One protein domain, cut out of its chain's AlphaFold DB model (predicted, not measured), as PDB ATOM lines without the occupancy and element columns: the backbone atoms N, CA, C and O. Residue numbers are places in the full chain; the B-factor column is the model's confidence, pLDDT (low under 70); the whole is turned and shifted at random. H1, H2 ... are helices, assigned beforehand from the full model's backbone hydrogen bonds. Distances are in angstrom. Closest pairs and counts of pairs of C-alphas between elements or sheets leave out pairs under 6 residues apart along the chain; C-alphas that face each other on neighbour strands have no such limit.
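This is residues 4 to 103 of the 104 residues of an uncharacterized protein of Dyella japonica DSM 16301 (UniProt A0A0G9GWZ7). What shape do these atoms make? Four helices follow one another by touch: H5 crosses H1 with its residues 97 to 101, residues 4 to 8 of H1 meet H2, and after H2 the chain folds back into H3 as a helical hairpin, while H4 lies off to one side and touches no helix. Two long links with no named element, residues 18 to 32 and 60 to 74, join H1 to H2 and H3 to H4. What is it made of, and how large is it? The printed part has 100 residues with five named helices, H1 to H5 in order along the chain, and no named strand, and its class is all helix. It is compact, with a radius of gyration of the C-alphas of 13.0 A, and rounded, its C-alphas spanning 33 by 31 by 27 A.

What touches the longest helix? H1, residues 4 to 17, touches H5, residues 91 to 102, opposite ways at a steep tilt of 55 degrees; the closest C-alphas are those of Leu 9 and Ile 97, 6.5 A apart, and H5 touches H1 with residues 97 to 101 alone. H1 also touches H2, residues 33 to 41, with residues 4 to 8 alone, opposite ways at a steep tilt of 65 degrees, the closest C-alphas being those of Phe 8 and Leu 37 at 6.8 A. What comes next, outward from H2? H2 and H3, residues 48 to 59, form a helical hairpin: they touch and run opposite ways at a shallow tilt of 29 degrees, and their closest C-alphas, those of Leu 41 and Val 51, are 5.9 A apart. H3 is close to H1 but not clearly touching it, with the closest C-alphas, those of Ile 5 and Phe 58, 7.4 A apart. Which parts stay apart? H4, residues 75 to 83, is apart from H1, H2, H3 and H5. H3 and H5 are apart, and H2 and H5 are only just apart, their closest C-alphas being 8.3 A from each other. What do the helix backbones and tilts show? In H1, H2, H3, H4 and H5 every O i to N i+4 pair is within hydrogen-bond range. Of the three pairs that touch, H1 with H2, H1 with H5 and H2 with H3, one is at a shallow tilt, and the packing is only just mostly crossed, with most of these pairs steeply tilted.

Where is the longest helix? H1 begins at C-alpha 4, (111.828, 134.915, 140.358), and measures 19.8 A to C-alpha 17. Where are the others? H2, Leu 33 to Leu 41, measures 11.9 A, and H3, Glu 48 to Thr 59, measures 16.8 A. H4, Val 75 to Ser 83, begins at C-alpha 75, (127.912, 155.472, 130.116), and measures 12.1 A. H5, Gln 91 to Glu 102, measures 16.5 A and ends at C-alpha 102, (102.014, 142.394, 129.535).

How far does the printed part reach? The two C-alphas farthest apart are those of Pro 45 and Val 73, at 35.8 A, and the first and last printed C-alphas, those of Leu 4 and Ser 103, are 16.1 A apart. Is the backbone complete? The printed part runs from residue 4 to residue 103 and has no cut. Which links are long? Those from H1 to H2 and from H3 to H4 are long, with 15 residues each, while those from H2 to H3 and from H4 to H5 are short. Where is confidence low? The model's mean pLDDT over the printed part is 92.1, and residues 65 and 67 are under 70.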
ATOM      1  N   LEU A   4     111.194 133.920 139.474       97.00
ATOM      2  CA  LEU A   4     111.828 134.915 140.358       97.00
ATOM      3  C   LEU A   4     112.130 136.239 139.644       97.00
ATOM      4  O   LEU A   4     112.001 137.296 140.249       97.00
ATOM      5  N   ILE A   5     112.485 136.192 138.357       96.75
ATOM      6  CA  ILE A   5     112.696 137.402 137.550       96.75
ATOM      7  C   ILE A   5     111.355 138.097 137.314       96.75
ATOM      8  O   ILE A   5     111.250 139.307 137.489       96.75
ATOM      9  N   LYS A   6     110.308 137.331 136.980       96.19
ATOM     10  CA  LYS A   6     108.956 137.878 136.824       96.19
ATOM     11  C   LYS A   6     108.477 138.545 138.114       96.19
ATOM     12  O   LYS A   6     107.972 139.660 138.064       96.19
ATOM     13  N   ARG A   7     108.673 137.891 139.264       97.38
ATOM     14  CA  ARG A   7     108.301 138.440 140.571       97.38
ATOM     15  C   ARG A   7     109.084 139.712 140.897       97.38
ATOM     16  O   ARG A   7     108.465 140.690 141.290       97.38
ATOM     17  N   PHE A   8     110.393 139.726 140.646       97.69
ATOM     18  CA  PHE A   8     111.212 140.934 140.756       97.69
ATOM     19  C   PHE A   8     110.632 142.099 139.940       97.69
ATOM     20  O   PHE A   8     110.474 143.186 140.482       97.69
ATOM     21  N   LEU A   9     110.270 141.878 138.670       97.31
ATOM     22  CA  LEU A   9     109.695 142.931 137.824       97.31
ATOM     23  C   LEU A   9     108.335 143.419 138.335       97.31
ATOM     24  O   LEU A   9     108.062 144.614 138.267       97.31
ATOM     25  N   MET A  10     107.499 142.520 138.863       97.38
ATOM     26  CA  MET A  10     106.219 142.887 139.480       97.38
ATOM     27  C   MET A  10     106.420 143.746 140.732       97.38
ATOM     28  O   MET A  10     105.823 144.812 140.828       97.38
ATOM     29  N   ASP A  11     107.288 143.313 141.652       97.06
ATOM     30  CA  ASP A  11     107.578 144.054 142.886       97.06
ATOM     31  C   ASP A  11     108.233 145.415 142.562       97.06
ATOM     32  O   ASP A  11     107.952 146.423 143.209       97.06
ATOM     33  N   TYR A  12     109.082 145.470 141.528       97.31
ATOM     34  CA  TYR A  12     109.679 146.719 141.053       97.31
ATOM     35  C   TYR A  12     108.633 147.666 140.455       97.31
ATOM     36  O   TYR A  12     108.650 148.857 140.755       97.31
ATOM     37  N   GLN A  13     107.710 147.155 139.630       97.06
ATOM     38  CA  GLN A  13     106.610 147.945 139.067       97.06
ATOM     39  C   GLN A  13     105.709 148.502 140.173       97.06
ATOM     40  O   GLN A  13     105.389 149.684 140.146       97.06
ATOM     41  N   GLU A  14     105.379 147.695 141.184       96.44
ATOM     42  CA  GLU A  14     104.618 148.149 142.351       96.44
ATOM     43  C   GLU A  14     105.355 149.262 143.113       96.44
ATOM     44  O   GLU A  14     104.748 150.258 143.510       96.44
ATOM     45  N   TRP A  15     106.672 149.145 143.289       97.12
ATOM     46  CA  TRP A  15     107.471 150.207 143.904       97.12
ATOM     47  C   TRP A  15     107.456 151.501 143.078       97.12
ATOM     48  O   TRP A  15     107.295 152.583 143.649       97.12
ATOM     49  N   LEU A  16     107.557 151.411 141.746       96.62
ATOM     50  CA  LEU A  16     107.420 152.567 140.852       96.62
ATOM     51  C   LEU A  16     106.030 153.208 140.950       96.62
ATOM     52  O   LEU A  16     105.933 154.431 141.065       96.62
ATOM     53  N   ASP A  17     104.969 152.399 140.941       95.44
ATOM     54  CA  ASP A  17     103.577 152.861 141.009       95.44
ATOM     55  C   ASP A  17     103.275 153.573 142.338       95.44
ATOM     56  O   ASP A  17     102.488 154.517 142.380       95.44
ATOM     57  N   ASN A  18     103.976 153.194 143.411       95.00
ATOM     58  CA  ASN A  18     103.942 153.864 144.713       95.00
ATOM     59  C   ASN A  18     104.905 155.068 144.820       95.00
ATOM     60  O   ASN A  18     105.236 155.516 145.921       95.00
ATOM     61  N   GLY A  19     105.373 155.604 143.688       94.81
ATOM     62  CA  GLY A  19     106.213 156.803 143.630       94.81
ATOM     63  C   GLY A  19     107.679 156.565 143.996       94.81
ATOM     64  O   GLY A  19     108.358 157.507 144.414       94.81
ATOM     65  N   ALA A  20     108.158 155.322 143.875       95.12
ATOM     66  CA  ALA A  20     109.517 154.916 144.226       95.12
ATOM     67  C   ALA A  20     109.910 155.413 145.628       95.12
ATOM     68  O   ALA A  20     110.918 156.104 145.801       95.12
ATOM     69  N   SER A  21     109.053 155.170 146.623       91.25
ATOM     70  CA  SER A  21     109.240 155.668 147.988       91.25
ATOM     71  C   SER A  21     110.552 155.164 148.601       91.25
ATOM     72  O   SER A  21     110.997 154.049 148.331       91.25
ATOM     73  N   GLU A  22     111.189 156.022 149.402       83.44
ATOM     74  CA  GLU A  22     112.452 155.744 150.093       83.44
ATOM     75  C   GLU A  22     112.289 156.033 151.595       83.44
ATOM     76  O   GLU A  22     111.632 157.022 151.943       83.44
ATOM     77  N   PRO A  23     112.888 155.223 152.491       83.25
ATOM     78  CA  PRO A  23     113.725 154.057 152.197       83.25
ATOM     79  C   PRO A  23     112.915 152.840 151.718       83.25
ATOM     80  O   PRO A  23     111.845 152.562 152.263       83.25
ATOM     81  N   HIS A  24     113.445 152.069 150.761       89.56
ATOM     82  CA  HIS A  24     112.871 150.771 150.378       89.56
ATOM     83  C   HIS A  24     113.830 149.607 150.665       89.56
ATOM     84  O   HIS A  24     115.019 149.644 150.365       89.56
ATOM     85  N   TYR A  25     113.316 148.523 151.251       86.62
ATOM     86  CA  TYR A  25     114.160 147.407 151.699       86.62
ATOM     87  C   TYR A  25     114.704 146.539 150.551       86.62
ATOM     88  O   TYR A  25     115.672 145.804 150.754       86.62
ATOM     89  N   LEU A  26     114.102 146.612 149.357       89.38
ATOM     90  CA  LEU A  26     114.520 145.846 148.171       89.38
ATOM     91  C   LEU A  26     115.183 146.687 147.089       89.38
ATOM     92  O   LEU A  26     116.007 146.149 146.348       89.38
ATOM     93  N   PHE A  27     114.811 147.962 146.990       95.38
ATOM     94  CA  PHE A  27     115.071 148.782 145.815       95.38
ATOM     95  C   PHE A  27     115.666 150.119 146.210       95.38
ATOM     96  O   PHE A  27     115.489 150.563 147.338       95.38
ATOM     97  N   ASP A  28     116.369 150.737 145.271       94.50
ATOM     98  CA  ASP A  28     116.874 152.092 145.426       94.50
ATOM     99  C   ASP A  28     116.729 152.895 144.132       94.50
ATOM    100  O   ASP A  28     116.708 152.353 143.021       94.50
ATOM    101  N   ARG A  29     116.627 154.214 144.270       95.31
ATOM    102  CA  ARG A  29     116.426 155.134 143.137       95.31
ATOM    103  C   ARG A  29     117.617 155.285 142.191       95.31
ATOM    104  O   ARG A  29     117.409 155.758 141.069       95.31
ATOM    105  N   GLY A  30     118.825 154.922 142.627       93.06
ATOM    106  CA  GLY A  30     120.093 155.198 141.938       93.06
ATOM    107  C   GLY A  30     120.742 153.992 141.263       93.06
ATOM    108  O   GLY A  30     121.843 154.116 140.743       93.06
ATOM    109  N   SER A  31     120.094 152.826 141.268       92.31
ATOM    110  CA  SER A  31     120.649 151.603 140.681       92.31
ATOM    111  C   SER A  31     119.857 151.132 139.461       92.31
ATOM    112  O   SER A  31     118.623 151.073 139.479       92.31
ATOM    113  N   GLY A  32     120.574 150.697 138.421       91.19
ATOM    114  CA  GLY A  32     119.994 149.992 137.277       91.19
ATOM    115  C   GLY A  32     119.439 148.602 137.632       91.19
ATOM    116  O   GLY A  32     119.780 148.015 138.663       91.19
ATOM    117  N   LEU A  33     118.600 148.043 136.749       93.00
ATOM    118  CA  LEU A  33     117.855 146.800 137.008       93.00
ATOM    119  C   LEU A  33     118.737 145.594 137.340       93.00
ATOM    120  O   LEU A  33     118.373 144.825 138.220       93.00
ATOM    121  N   CYS A  34     119.896 145.433 136.695       92.06
ATOM    122  CA  CYS A  34     120.789 144.298 136.960       92.06
ATOM    123  C   CYS A  34     121.305 144.298 138.407       92.06
ATOM    124  O   CYS A  34     121.337 143.260 139.068       92.06
ATOM    125  N   VAL A  35     121.657 145.480 138.927       92.06
ATOM    126  CA  VAL A  35     122.090 145.644 140.322       92.06
ATOM    127  C   VAL A  35     120.926 145.353 141.270       92.06
ATOM    128  O   VAL A  35     121.099 144.627 142.252       92.06
ATOM    129  N   GLN A  36     119.734 145.872 140.963       94.69
ATOM    130  CA  GLN A  36     118.540 145.668 141.789       94.69
ATOM    131  C   GLN A  36     118.117 144.192 141.813       94.69
ATOM    132  O   GLN A  36     117.832 143.657 142.882       94.69
ATOM    133  N   LEU A  37     118.175 143.499 140.670       96.50
ATOM    134  CA  LEU A  37     117.906 142.066 140.563       96.50
ATOM    135  C   LEU A  37     118.902 141.252 141.394       96.50
ATOM    136  O   LEU A  37     118.489 140.382 142.154       96.50
ATOM    137  N   GLY A  38     120.199 141.556 141.312       95.62
ATOM    138  CA  GLY A  38     121.209 140.882 142.130       95.62
ATOM    139  C   GLY A  38     120.956 141.057 143.633       95.62
ATOM    140  O   GLY A  38     121.046 140.094 144.394       95.62
ATOM    141  N   LYS A  39     120.579 142.264 144.076       95.00
ATOM    142  CA  LYS A  39     120.169 142.520 145.472       95.00
ATOM    143  C   LYS A  39     118.888 141.760 145.842       95.00
ATOM    144  O   LYS A  39     118.767 141.281 146.969       95.00
ATOM    145  N   TYR A  40     117.927 141.669 144.928       97.00
ATOM    146  CA  TYR A  40     116.657 140.973 145.137       97.00
ATOM    147  C   TYR A  40     116.852 139.455 145.275       97.00
ATOM    148  O   TYR A  40     116.343 138.845 146.214       97.00
ATOM    149  N   LEU A  41     117.626 138.850 144.373       97.38
ATOM    150  CA  LEU A  41     117.854 137.406 144.318       97.38
ATOM    151  C   LEU A  41     118.665 136.888 145.511       97.38
ATOM    152  O   LEU A  41     118.336 135.828 146.031       97.38
ATOM    153  N   ARG A  42     119.647 137.651 146.010       95.88
ATOM    154  CA  ARG A  42     120.427 137.273 147.209       95.88
ATOM    155  C   ARG A  42     119.620 137.238 148.509       95.88
ATOM    156  O   ARG A  42     120.119 136.782 149.529       95.88
ATOM    157  N   ARG A  43     118.377 137.726 148.492       94.75
ATOM    158  CA  ARG A  43     117.436 137.607 149.619       94.75
ATOM    159  C   ARG A  43     116.554 136.362 149.530       94.75
ATOM    160  O   ARG A  43     115.795 136.092 150.455       94.75
ATOM    161  N   GLN A  44     116.625 135.630 148.423       95.62
ATOM    162  CA  GLN A  44     115.874 134.399 148.214       95.62
ATOM    163  C   GLN A  44     116.664 133.203 148.766       95.62
ATOM    164  O   GLN A  44     117.894 133.252 148.809       95.62
ATOM    165  N   PRO A  45     115.996 132.103 149.155       96.75
ATOM    166  CA  PRO A  45     116.659 130.887 149.625       96.75
ATOM    167  C   PRO A  45     117.238 130.073 148.449       96.75
ATOM    168  O   PRO A  45     116.834 128.937 148.204       96.75
ATOM    169  N   ILE A  46     118.156 130.672 147.685       97.19
ATOM    170  CA  ILE A  46     118.825 130.082 146.515       97.19
ATOM    171  C   ILE A  46     120.345 130.244 146.632       97.19
ATOM    172  O   ILE A  46     120.829 131.112 147.352       97.19
ATOM    173  N   SER A  47     121.113 129.408 145.928       98.00
ATOM    174  CA  SER A  47     122.579 129.502 145.924       98.00
ATOM    175  C   SER A  47     123.079 130.716 145.134       98.00
ATOM    176  O   SER A  47     122.425 131.143 144.182       98.00
ATOM    177  N   GLU A  48     124.280 131.216 145.447       97.31
ATOM    178  CA  GLU A  48     124.934 132.263 144.637       97.31
ATOM    179  C   GLU A  48     125.134 131.821 143.175       97.31
ATOM    180  O   GLU A  48     124.956 132.619 142.263       97.31
ATOM    181  N   GLU A  49     125.382 130.533 142.911       97.88
ATOM    182  CA  GLU A  49     125.430 130.000 141.538       97.88
ATOM    183  C   GLU A  49     124.091 130.180 140.797       97.88
ATOM    184  O   GLU A  49     124.050 130.519 139.609       97.88
ATOM    185  N   THR A  50     122.972 129.999 141.508       97.44
ATOM    186  CA  THR A  50     121.634 130.252 140.961       97.44
ATOM    187  C   THR A  50     121.423 131.747 140.734       97.44
ATOM    188  O   THR A  50     120.870 132.127 139.702       97.44
ATOM    189  N   VAL A  51     121.890 132.605 141.650       97.62
ATOM    190  CA  VAL A  51     121.863 134.070 141.479       97.62
ATOM    191  C   VAL A  51     122.608 134.471 140.208       97.62
ATOM    192  O   VAL A  51     122.043 135.182 139.378       97.62
ATOM    193  N   ASP A  52     123.829 133.975 140.009       96.19
ATOM    194  CA  ASP A  52     124.643 134.268 138.827       96.19
ATOM    195  C   ASP A  52     123.980 133.775 137.542       96.19
ATOM    196  O   ASP A  52     123.935 134.496 136.542       96.19
ATOM    197  N   THR A  53     123.421 132.563 137.567       96.88
ATOM    198  CA  THR A  53     122.693 131.988 136.429       96.88
ATOM    199  C   THR A  53     121.479 132.836 136.066       96.88
ATOM    200  O   THR A  53     121.258 133.135 134.892       96.88
ATOM    201  N   LEU A  54     120.707 133.281 137.059       97.12
ATOM    202  CA  LEU A  54     119.530 134.116 136.836       97.12
ATOM    203  C   LEU A  54     119.904 135.523 136.364       97.12
ATOM    204  O   LEU A  54     119.283 136.009 135.417       97.12
ATOM    205  N   CYS A  55     120.934 136.146 136.941       94.62
ATOM    206  CA  CYS A  55     121.455 137.438 136.491       94.62
ATOM    207  C   CYS A  55     121.944 137.374 135.037       94.62
ATOM    208  O   CYS A  55     121.588 138.237 134.240       94.62
ATOM    209  N   LYS A  56     122.679 136.320 134.657       92.88
ATOM    210  CA  LYS A  56     123.065 136.077 133.255       92.88
ATOM    211  C   LYS A  56     121.848 135.827 132.368       92.88
ATOM    212  O   LYS A  56     121.768 136.346 131.265       92.88
ATOM    213  N   SER A  57     120.862 135.062 132.842       93.38
ATOM    214  CA  SER A  57     119.642 134.816 132.065       93.38
ATOM    215  C   SER A  57     118.851 136.104 131.805       93.38
ATOM    216  O   SER A  57     118.256 136.265 130.744       93.38
ATOM    217  N   PHE A  58     118.883 137.037 132.762       92.56
ATOM    218  CA  PHE A  58     118.207 138.324 132.680       92.56
ATOM    219  C   PHE A  58     118.798 139.219 131.592       92.56
ATOM    220  O   PHE A  58     118.041 139.907 130.913       92.56
ATOM    221  N   THR A  59     120.116 139.176 131.363       89.50
ATOM    222  CA  THR A  59     120.740 140.008 130.323       89.50
ATOM    223  C   THR A  59     120.260 139.657 128.918       89.50
ATOM    224  O   THR A  59     120.212 140.536 128.069       89.50
ATOM    225  N   TYR A  60     119.837 138.411 128.675       88.56
ATOM    226  CA  TYR A  60     119.245 138.003 127.393       88.56
ATOM    227  C   TYR A  60     117.805 138.497 127.187       88.56
ATOM    228  O   TYR A  60     117.245 138.307 126.112       88.56
ATOM    229  N   LEU A  61     117.181 139.086 128.212       88.62
ATOM    230  CA  LEU A  61     115.855 139.705 128.110       88.62
ATOM    231  C   LEU A  61     115.943 141.204 127.788       88.62
ATOM    232  O   LEU A  61     114.934 141.816 127.429       88.62
ATOM    233  N   LEU A  62     117.123 141.807 127.967       87.69
ATOM    234  CA  LEU A  62     117.339 143.235 127.757       87.69
ATOM    235  C   LEU A  62     117.178 143.580 126.267       87.69
ATOM    236  O   LEU A  62     117.492 142.756 125.404       87.69
ATOM    237  N   PRO A  63     116.652 144.776 125.950       82.38
ATOM    238  CA  PRO A  63     116.421 145.179 124.570       82.38
ATOM    239  C   PRO A  63     117.729 145.222 123.770       82.38
ATOM    240  O   PRO A  63     118.809 145.444 124.315       82.38
ATOM    241  N   ASP A  64     117.601 144.990 122.464       74.88
ATOM    242  CA  ASP A  64     118.668 145.106 121.461       74.88
ATOM    243  C   ASP A  64     119.916 144.232 121.703       74.88
ATOM    244  O   ASP A  64     120.946 144.440 121.064       74.88
ATOM    245  N   ASN A  65     119.838 143.235 122.599       64.38
ATOM    246  CA  ASN A  65     121.000 142.489 123.104       64.38
ATOM    247  C   ASN A  65     122.119 143.407 123.645       64.38
ATOM    248  O   ASN A  65     123.275 142.981 123.756       64.38
ATOM    249  N   ASP A  66     121.795 144.652 124.008       72.12
ATOM    250  CA  ASP A  66     122.743 145.546 124.657       72.12
ATOM    251  C   ASP A  66     122.868 145.133 126.124       72.12
ATOM    252  O   ASP A  66     122.011 145.387 126.972       72.12
ATOM    253  N   THR A  67     123.958 144.429 126.410       66.75
ATOM    254  CA  THR A  67     124.257 143.915 127.750       66.75
ATOM    255  C   THR A  67     124.883 144.960 128.668       66.75
ATOM    256  O   THR A  67     124.985 144.711 129.870       66.75
ATOM    257  N   ASN A  68     125.273 146.123 128.136       70.06
ATOM    258  CA  ASN A  68     125.943 147.158 128.907       70.06
ATOM    259  C   ASN A  68     124.964 148.242 129.351       70.06
ATOM    260  O   ASN A  68     124.864 148.497 130.551       70.06
ATOM    261  N   LEU A  69     124.253 148.889 128.420       79.31
ATOM    262  CA  LEU A  69     123.458 150.093 128.712       79.31
ATOM    263  C   LEU A  69     122.140 150.149 127.918       79.31
ATOM    264  O   LEU A  69     121.839 151.155 127.279       79.31
ATOM    265  N   PRO A  70     121.271 149.132 128.039       84.12
ATOM    266  CA  PRO A  70     120.078 148.968 127.193       84.12
ATOM    267  C   PRO A  70     119.040 150.098 127.282       84.12
ATOM    268  O   PRO A  70     118.104 150.165 126.486       84.12
ATOM    269  N   PHE A  71     119.143 150.964 128.290       90.62
ATOM    270  CA  PHE A  71     118.176 152.029 128.553       90.62
ATOM    271  C   PHE A  71     118.781 153.430 128.468       90.62
ATOM    272  O   PHE A  71     118.039 154.406 128.585       90.62
ATOM    273  N   ASN A  72     120.093 153.538 128.281       91.44
ATOM    274  CA  ASN A  72     120.842 154.786 128.360       91.44
ATOM    275  C   ASN A  72     121.517 155.074 127.018       91.44
ATOM    276  O   ASN A  72     121.731 154.171 126.216       91.44
ATOM    277  N   VAL A  73     121.808 156.346 126.752       87.38
ATOM    278  CA  VAL A  73     122.475 156.738 125.495       87.38
ATOM    279  C   VAL A  73     123.936 156.299 125.504       87.38
ATOM    280  O   VAL A  73     124.450 155.795 124.509       87.38
ATOM    281  N   ASP A  74     124.590 156.499 126.642       88.06
ATOM    282  CA  ASP A  74     125.976 156.142 126.879       88.06
ATOM    283  C   ASP A  74     126.234 155.976 128.386       88.06
ATOM    284  O   ASP A  74     125.335 156.068 129.230       88.06
ATOM    285  N   VAL A  75     127.491 155.689 128.729       88.25
ATOM    286  CA  VAL A  75     127.912 155.472 130.116       88.25
ATOM    287  C   VAL A  75     127.788 156.726 130.976       88.25
ATOM    288  O   VAL A  75     127.500 156.606 132.163       88.25
ATOM    289  N   LEU A  76     127.971 157.920 130.404       92.00
ATOM    290  CA  LEU A  76     127.871 159.174 131.147       92.00
ATOM    291  C   LEU A  76     126.417 159.445 131.528       92.00
ATOM    292  O   LEU A  76     126.152 159.799 132.674       92.00
ATOM    293  N   ASP A  77     125.482 159.207 130.610       91.69
ATOM    294  CA  ASP A  77     124.042 159.284 130.865       91.69
ATOM    295  C   ASP A  77     123.625 158.354 132.014       91.69
ATOM    296  O   ASP A  77     123.003 158.793 132.983       91.69
ATOM    297  N   TYR A  78     124.073 157.095 131.982       91.50
ATOM    298  CA  TYR A  78     123.819 156.157 133.079       91.50
ATOM    299  C   TYR A  78     124.449 156.604 134.403       91.50
ATOM    300  O   TYR A  78     123.799 156.562 135.447       91.50
ATOM    301  N   MET A  79     125.703 157.065 134.387       92.12
ATOM    302  CA  MET A  79     126.376 157.547 135.596       92.12
ATOM    303  C   MET A  79     125.672 158.763 136.207       92.12
ATOM    304  O   MET A  79     125.556 158.835 137.433       92.12
ATOM    305  N   MET A  80     125.168 159.686 135.382       94.19
ATOM    306  CA  MET A  80     124.376 160.829 135.846       94.19
ATOM    307  C   MET A  80     123.050 160.379 136.467       94.19
ATOM    308  O   MET A  80     122.706 160.841 137.553       94.19
ATOM    309  N   GLU A  81     122.330 159.438 135.843       93.88
ATOM    310  CA  GLU A  81     121.115 158.870 136.444       93.88
ATOM    311  C   GLU A  81     121.386 158.243 137.814       93.88
ATOM    312  O   GLU A  81     120.607 158.455 138.746       93.88
ATOM    313  N   CYS A  82     122.470 157.472 137.935       92.94
ATOM    314  CA  CYS A  82     122.846 156.826 139.188       92.94
ATOM    315  C   CYS A  82     123.166 157.861 140.270       92.94
ATOM    316  O   CYS A  82     122.624 157.788 141.373       92.94
ATOM    317  N   SER A  83     124.018 158.837 139.938       93.56
ATOM    318  CA  SER A  83     124.458 159.891 140.860       93.56
ATOM    319  C   SER A  83     123.293 160.737 141.366       93.56
ATOM    320  O   SER A  83     123.239 161.077 142.546       93.56
ATOM    321  N   ASP A  84     122.336 161.042 140.492       94.38
ATOM    322  CA  ASP A  84     121.192 161.885 140.839       94.38
ATOM    323  C   ASP A  84     120.032 161.098 141.470       94.38
ATOM    324  O   ASP A  84     119.000 161.681 141.809       94.38
ATOM    325  N   GLY A  85     120.144 159.769 141.583       93.44
ATOM    326  CA  GLY A  85     119.038 158.925 142.030       93.44
ATOM    327  C   GLY A  85     117.844 158.978 141.073       93.44
ATOM    328  O   GLY A  85     116.694 158.969 141.507       93.44
ATOM    329  N   ARG A  86     118.091 159.083 139.765       94.50
ATOM    330  CA  ARG A  86     117.059 159.217 138.721       94.50
ATOM    331  C   ARG A  86     116.907 157.977 137.851       94.50
ATOM    332  O   ARG A  86     116.080 157.981 136.947       94.50
ATOM    333  N   CYS A  87     117.618 156.888 138.147       94.19
ATOM    334  CA  CYS A  87     117.479 155.634 137.408       94.19
ATOM    335  C   CYS A  87     116.014 155.165 137.326       94.19
ATOM    336  O   CYS A  87     115.521 154.799 136.259       94.19
ATOM    337  N   HIS A  88     115.282 155.199 138.432       94.00
ATOM    338  CA  HIS A  88     113.873 154.791 138.456       94.00
ATOM    339  C   HIS A  88     112.954 155.623 137.528       94.00
ATOM    340  O   HIS A  88     111.862 155.167 137.211       94.00
ATOM    341  N   LEU A  89     113.393 156.803 137.063       95.38
ATOM    342  CA  LEU A  89     112.649 157.691 136.156       95.38
ATOM    343  C   LEU A  89     112.949 157.444 134.668       95.38
ATOM    344  O   LEU A  89     112.340 158.084 133.811       95.38
ATOM    345  N   ASN A  90     113.886 156.552 134.330       94.94
ATOM    346  CA  ASN A  90     114.234 156.286 132.936       94.94
ATOM    347  C   ASN A  90     113.035 155.674 132.189       94.94
ATOM    348  O   ASN A  90     112.651 154.525 132.418       94.94
ATOM    349  N   GLN A  91     112.461 156.429 131.250       95.25
ATOM    350  CA  GLN A  91     111.226 156.021 130.584       95.25
ATOM    351  C   GLN A  91     111.391 154.771 129.706       95.25
ATOM    352  O   GLN A  91     110.454 153.982 129.594       95.25
ATOM    353  N   ARG A  92     112.577 154.544 129.117       94.12
ATOM    354  CA  ARG A  92     112.856 153.325 128.335       94.12
ATOM    355  C   ARG A  92     112.824 152.094 129.235       94.12
ATOM    356  O   ARG A  92     112.197 151.098 128.887       94.12
ATOM    357  N   ARG A  93     113.431 152.203 130.418       94.25
ATOM    358  CA  ARG A  93     113.430 151.168 131.456       94.25
ATOM    359  C   ARG A  93     112.014 150.866 131.938       94.25
ATOM    360  O   ARG A  93     111.616 149.707 131.929       94.25
ATOM    361  N   ILE A  94     111.235 151.894 132.278       95.06
ATOM    362  CA  ILE A  94     109.838 151.745 132.725       95.06
ATOM    363  C   ILE A  94     108.991 151.059 131.645       95.06
ATOM    364  O   ILE A  94     108.278 150.098 131.929       95.06
ATOM    365  N   ASN A  95     109.078 151.527 130.399       94.75
ATOM    366  CA  ASN A  95     108.296 150.967 129.297       94.75
ATOM    367  C   ASN A  95     108.678 149.507 129.013       94.75
ATOM    368  O   ASN A  95     107.804 148.690 128.734       94.75
ATOM    369  N   TRP A  96     109.966 149.168 129.119       95.00
ATOM    370  CA  TRP A  96     110.426 147.790 128.972       95.00
ATOM    371  C   TRP A  96     109.887 146.884 130.085       95.00
ATOM    372  O   TRP A  96     109.395 145.801 129.788       95.00
ATOM    373  N   ILE A  97     109.889 147.324 131.349       94.62
ATOM    374  CA  ILE A  97     109.317 146.536 132.458       94.62
ATOM    375  C   ILE A  97     107.842 146.222 132.185       94.62
ATOM    376  O   ILE A  97     107.433 145.066 132.285       94.62
ATOM    377  N   LYS A  98     107.061 147.227 131.772       94.88
ATOM    378  CA  LYS A  98     105.643 147.049 131.432       94.88
ATOM    379  C   LYS A  98     105.447 146.033 130.306       94.88
ATOM    380  O   LYS A  98     104.643 145.118 130.456       94.88
ATOM    381  N   SER A  99     106.240 146.114 129.234       94.00
ATOM    382  CA  SER A  99     106.123 145.165 128.117       94.00
ATOM    383  C   SER A  99     106.459 143.723 128.515       94.00
ATOM    384  O   SER A  99     105.810 142.789 128.037       94.00
ATOM    385  N   GLN A 100     107.410 143.519 129.436       93.06
ATOM    386  CA  GLN A 100     107.719 142.190 129.980       93.06
ATOM    387  C   GLN A 100     106.576 141.610 130.828       93.06
ATOM    388  O   GLN A 100     106.431 140.388 130.902       93.06
ATOM    389  N   LEU A 101     105.778 142.458 131.484       92.62
ATOM    390  CA  LEU A 101     104.658 142.034 132.331       92.62
ATOM    391  C   LEU A 101     103.358 141.812 131.542       92.62
ATOM    392  O   LEU A 101     102.547 140.974 131.937       92.62
ATOM    393  N   GLU A 102     103.173 142.525 130.431       89.19
ATOM    394  CA  GLU A 102     102.014 142.394 129.535       89.19
ATOM    395  C   GLU A 102     102.145 141.228 128.542       89.19
ATOM    396  O   GLU A 102     101.138 140.685 128.078       89.19
ATOM    397  N   SER A 103     103.377 140.824 128.223       73.75
ATOM    398  CA  SER A 103     103.646 139.677 127.353       73.75
ATOM    399  C   SER A 103     103.192 138.377 128.036       73.75
ATOM    400  O   SER A 103     103.714 138.009 129.092       73.75
TER     401      SER A 103